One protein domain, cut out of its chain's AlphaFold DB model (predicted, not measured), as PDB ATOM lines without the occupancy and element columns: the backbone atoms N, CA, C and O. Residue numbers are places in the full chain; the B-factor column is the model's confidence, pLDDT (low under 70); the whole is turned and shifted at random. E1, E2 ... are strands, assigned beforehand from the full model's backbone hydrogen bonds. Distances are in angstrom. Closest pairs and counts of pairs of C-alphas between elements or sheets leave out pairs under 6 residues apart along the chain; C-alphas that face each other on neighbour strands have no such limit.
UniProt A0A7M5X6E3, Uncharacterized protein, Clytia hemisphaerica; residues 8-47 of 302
ATOM      1  N   ASP A   8      93.740  53.273 104.798       64.81
ATOM      2  CA  ASP A   8      92.985  53.954 103.741       64.81
ATOM      3  C   ASP A   8      93.864  54.807 102.815       64.81
ATOM      4  O   ASP A   8      93.493  55.062 101.668       64.81
ATOM      5  N   LEU A   9      95.042  55.217 103.293       63.69
ATOM      6  CA  LEU A   9      96.000  56.017 102.534       63.69
ATOM      7  C   LEU A   9      97.126  55.179 101.920       63.69
ATOM      8  O   LEU A   9      97.903  55.717 101.131       63.69
ATOM      9  N   GLN A  10      97.243  53.890 102.252       67.50
ATOM     10  CA  GLN A  10      98.326  53.039 101.758       67.50
ATOM     11  C   GLN A  10      98.093  52.623 100.299       67.50
ATOM     12  O   GLN A  10      97.062  52.042  99.952       67.50
ATOM     13  N   LEU A  11      99.071  52.885  99.427       73.38
ATOM     14  CA  LEU A  11      99.000  52.475  98.023       73.38
ATOM     15  C   LEU A  11      99.554  51.058  97.833       73.38
ATOM     16  O   LEU A  11     100.548  50.666  98.443       73.38
ATOM     17  N   SER A  12      98.918  50.285  96.949       72.06
ATOM     18  CA  SER A  12      99.419  48.966  96.543       72.06
ATOM     19  C   SER A  12     100.568  49.117  95.545       72.06
ATOM     20  O   SER A  12     100.376  49.725  94.496       72.06
ATOM     21  N   LEU A  13     101.729  48.534  95.855       70.94
ATOM     22  CA  LEU A  13     102.920  48.532  94.999       70.94
ATOM     23  C   LEU A  13     103.060  47.221  94.218       70.94
ATOM     24  O   LEU A  13     102.838  46.139  94.769       70.94
ATOM     25  N   LYS A  14     103.519  47.300  92.964       71.75
ATOM     26  CA  LYS A  14     104.017  46.143  92.202       71.75
ATOM     27  C   LYS A  14     105.532  46.228  92.004       71.75
ATOM     28  O   LYS A  14     106.094  47.300  91.810       71.75
ATOM     29  N   LYS A  15     106.218  45.077  92.022       60.00
ATOM     30  CA  LYS A  15     107.672  45.015  91.786       60.00
ATOM     31  C   LYS A  15     108.009  45.586  90.400       60.00
ATOM     32  O   LYS A  15     107.481  45.095  89.405       60.00
ATOM     33  N   GLY A  16     108.910  46.570  90.354       68.19
ATOM     34  CA  GLY A  16     109.331  47.254  89.123       68.19
ATOM     35  C   GLY A  16     108.454  48.444  88.715       68.19
ATOM     36  O   GLY A  16     108.682  49.023  87.657       68.19
ATOM     37  N   GLU A  17     107.457  48.809  89.523       80.56
ATOM     38  CA  GLU A  17     106.641  50.004  89.308       80.56
ATOM     39  C   GLU A  17     107.429  51.263  89.689       80.56
ATOM     40  O   GLU A  17     107.939  51.374  90.804       80.56
ATOM     41  N   VAL A  18     107.541  52.206  88.749       79.38
ATOM     42  CA  VAL A  18     108.199  53.498  88.982       79.38
ATOM     43  C   VAL A  18     107.175  54.463  89.567       79.38
ATOM     44  O   VAL A  18     106.098  54.654  89.004       79.38
ATOM     45  N   ILE A  19     107.522  55.070  90.697       81.31
ATOM     46  CA  ILE A  19     106.638  55.942  91.472       81.31
ATOM     47  C   ILE A  19     107.343  57.266  91.756       81.31
ATOM     48  O   ILE A  19     108.570  57.326  91.819       81.31
ATOM     49  N   THR A  20     106.575  58.332  91.960       82.69
ATOM     50  CA  THR A  20     107.138  59.632  92.342       82.69
ATOM     51  C   THR A  20     107.014  59.813  93.847       82.69
ATOM     52  O   THR A  20     105.898  59.891  94.358       82.69
ATOM     53  N   VAL A  21     108.142  59.895  94.550       82.50
ATOM     54  CA  VAL A  21     108.192  60.205  95.984       82.50
ATOM     55  C   VAL A  21     108.089  61.719  96.189       82.50
ATOM     56  O   VAL A  21     108.741  62.501  95.503       82.50
ATOM     57  N   LEU A  22     107.240  62.130  97.126       71.31
ATOM     58  CA  LEU A  22     106.969  63.512  97.501       71.31
ATOM     59  C   LEU A  22     107.493  63.762  98.920       71.31
ATOM     60  O   LEU A  22     106.752  63.622  99.894       71.31
ATOM     61  N   GLY A  23     108.761  64.154  99.019       71.44
ATOM     62  CA  GLY A  23     109.415  64.492 100.285       71.44
ATOM     63  C   GLY A  23     110.159  63.327 100.936       71.44
ATOM     64  O   GLY A  23     110.391  62.287 100.323       71.44
ATOM     65  N   GLU A  24     110.575  63.539 102.179       71.88
ATOM     66  CA  GLU A  24     111.364  62.572 102.944       71.88
ATOM     67  C   GLU A  24     110.488  61.478 103.573       71.88
ATOM     68  O   GLU A  24     109.259  61.588 103.623       71.88
ATOM     69  N   VAL A  25     111.134  60.405 104.038       74.00
ATOM     70  CA  VAL A  25     110.474  59.356 104.825       74.00
ATOM     71  C   VAL A  25     109.957  59.975 106.121       74.00
ATOM     72  O   VAL A  25     110.696  60.674 106.813       74.00
ATOM     73  N   ASP A  26     108.699  59.720 106.463       75.06
ATOM     74  CA  ASP A  26     108.151  60.155 107.741       75.06
ATOM     75  C   ASP A  26     108.720  59.352 108.927       75.06
ATOM     76  O   ASP A  26     109.443  58.364 108.781       75.06
ATOM     77  N   ILE A  27     108.370  59.772 110.144       67.44
ATOM     78  CA  ILE A  27     108.813  59.109 111.379       67.44
ATOM     79  C   ILE A  27     108.325  57.653 111.501       67.44
ATOM     80  O   ILE A  27     108.839  56.912 112.336       67.44
ATOM     81  N   GLU A  28     107.346  57.244 110.688       67.31
ATOM     82  CA  GLU A  28     106.778  55.894 110.656       67.31
ATOM     83  C   GLU A  28     107.414  55.013 109.567       67.31
ATOM     84  O   GLU A  28     107.076  53.832 109.449       67.31
ATOM     85  N   GLY A  29     108.358  55.545 108.783       66.50
ATOM     86  CA  GLY A  29     109.055  54.792 107.747       66.50
ATOM     87  C   GLY A  29     108.334  54.758 106.395       66.50
ATOM     88  O   GLY A  29     108.621  53.874 105.583       66.50
ATOM     89  N   TYR A  30     107.408  55.681 106.121       77.31
ATOM     90  CA  TYR A  30     106.673  55.751 104.856       77.31
ATOM     91  C   TYR A  30     107.080  56.962 104.017       77.31
ATOM     92  O   TYR A  30     107.316  58.056 104.518       77.31
ATOM     93  N   PHE A  31     107.107  56.771 102.701       80.31
ATOM     94  CA  PHE A  31     107.115  57.867 101.745       80.31
ATOM     95  C   PHE A  31     105.683  58.262 101.402       80.31
ATOM     96  O   PHE A  31     104.831  57.408 101.141       80.31
ATOM     97  N   THR A  32     105.434  59.563 101.285       78.62
ATOM     98  CA  THR A  32     104.299  60.031 100.489       78.62
ATOM     99  C   THR A  32     104.674  59.877  99.021       78.62
ATOM    100  O   THR A  32     105.681  60.425  98.595       78.62
ATOM    101  N   ALA A  33     103.882  59.160  98.232       83.12
ATOM    102  CA  ALA A  33     104.158  58.946  96.816       83.12
ATOM    103  C   ALA A  33     102.905  59.106  95.951       83.12
ATOM    104  O   ALA A  33     101.769  59.046  96.434       83.12
ATOM    105  N   VAL A  34     103.119  59.317  94.653       78.38
ATOM    106  CA  VAL A  34     102.071  59.319  93.630       78.38
ATOM    107  C   VAL A  34     102.257  58.113  92.722       78.38
ATOM    108  O   VAL A  34     103.314  57.935  92.118       78.38
ATOM    109  N   ILE A  35     101.199  57.311  92.605       80.00
ATOM    110  CA  ILE A  35     101.127  56.147  91.720       80.00
ATOM    111  C   ILE A  35      99.883  56.297  90.851       80.00
ATOM    112  O   ILE A  35      98.773  56.407  91.372       80.00
ATOM    113  N   ASN A  36     100.047  56.322  89.525       71.69
ATOM    114  CA  ASN A  36      98.940  56.457  88.563       71.69
ATOM    115  C   ASN A  36      97.985  57.631  88.887       71.69
ATOM    116  O   ASN A  36      96.764  57.503  88.801       71.69
ATOM    117  N   GLY A  37      98.540  58.765  89.331       69.81
ATOM    118  CA  GLY A  37      97.780  59.965  89.702       69.81
ATOM    119  C   GLY A  37      97.076  59.903  91.064       69.81
ATOM    120  O   GLY A  37      96.413  60.862  91.449       69.81
ATOM    121  N   ARG A  38      97.221  58.809  91.822       72.19
ATOM    122  CA  ARG A  38      96.722  58.692  93.198       72.19
ATOM    123  C   ARG A  38      97.855  58.935  94.184       72.19
ATOM    124  O   ARG A  38      98.893  58.285  94.101       72.19
ATOM    125  N   ARG A  39      97.641  59.862  95.118       82.88
ATOM    126  CA  ARG A  39      98.563  60.140  96.225       82.88
ATOM    127  C   ARG A  39      98.239  59.242  97.414       82.88
ATOM    128  O   ARG A  39      97.071  59.096  97.764       82.88
ATOM    129  N   GLY A  40      99.270  58.711  98.053       82.25
ATOM    130  CA  GLY A  40      99.145  57.934  99.279       82.25
ATOM    131  C   GLY A  40     100.507  57.546  99.842       82.25
ATOM    132  O   GLY A  40     101.532  58.075  99.414       82.25
ATOM    133  N   LEU A  41     100.506  56.662 100.830       81.00
ATOM    134  CA  LEU A  41     101.693  56.245 101.566       81.00
ATOM    135  C   LEU A  41     102.231  54.924 101.019       81.00
ATOM    136  O   LEU A  41     101.469  53.992 100.748       81.00
ATOM    137  N   VAL A  42     103.552  54.833 100.887       81.81
ATOM    138  CA  VAL A  42     104.266  53.611 100.501       81.81
ATOM    139  C   VAL A  42     105.400  53.345 101.493       81.81
ATOM    140  O   VAL A  42     106.089  54.289 101.871       81.81
ATOM    141  N   PRO A  43     105.616  52.104 101.961       72.94
ATOM    142  CA  PRO A  43     106.677  51.851 102.931       72.94
ATOM    143  C   PRO A  43     108.052  51.985 102.262       72.94
ATOM    144  O   PRO A  43     108.278  51.403 101.199       72.94
ATOM    145  N   SER A  44     108.973  52.716 102.894       76.50
ATOM    146  CA  SER A  44     110.284  53.063 102.319       76.50
ATOM    147  C   SER A  44     111.132  51.844 101.952       76.50
ATOM    148  O   SER A  44     111.793  51.844 100.921       76.50
ATOM    149  N   ASN A  45     111.018  50.752 102.714       72.38
ATOM    150  CA  ASN A  45     111.733  49.491 102.477       72.38
ATOM    151  C   ASN A  45     111.383  48.789 101.146       72.38
ATOM    152  O   ASN A  45     112.025  47.797 100.800       72.38
ATOM    153  N   PHE A  46     110.354  49.245 100.424       72.25
ATOM    154  CA  PHE A  46     109.949  48.707  99.116       72.25
ATOM    155  C   PHE A  46     110.228  49.673  97.954       72.25
ATOM    156  O   PHE A  46     109.774  49.418  96.838       72.25
ATOM    157  N   VAL A  47     110.941  50.773  98.208       78.12
ATOM    158  CA  VAL A  47     111.242  51.822  97.229       78.12
ATOM    159  C   VAL A  47     112.758  52.002  97.143       78.12
ATOM    160  O   VAL A  47     113.422  52.172  98.159       78.12
TER     161      VAL A  47
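What this domain is: This is residues 8 to 47 of the 302 residues of an uncharacterized protein of Clytia hemisphaerica (UniProt A0A7M5X6E3). With little regular structure, a long unnamed stretch, residues 8 to 29, winds loosely round a small two-stranded hairpin, E1 and E2. Residues 20 to 21 of that stretch pair antiparallel with residues 33 to 34 of E1. The printed part has 40 residues, with two named strands, E1 then E2, antiparallel, and no named helix; the class is all strand, though the named elements hold only 12 residues. It is compact, with a radius of gyration of the C-alphas of 9.1 A and spans of 24 by 18 by 17 A.

Where its parts are: C-alpha 8 lies at (92.985, 53.954, 103.741). E1, residues 30 to 35, is 14.3 A long and begins at C-alpha 30 (106.673, 55.751, 104.856). E2, residues 38 to 43, is 15.5 A long and ends at C-alpha 43 (106.677, 51.851, 102.931).

How they stand to each other: E1 and E2 form a hairpin with a tight link, their directions 145 degrees apart. N 31 and O 42 are within hydrogen-bond range at 2.8 A, as are N 40 and O 33 at 3.0 A.

The domain as a whole: The C-alphas farthest apart, of Gly 16 and Ile 27, are 25.2 A apart. The printed part has no cut. Mean pLDDT of the printed part is 74.4; residues 8 to 10, 15 to 16, 27 to 29 and 37 are under 70.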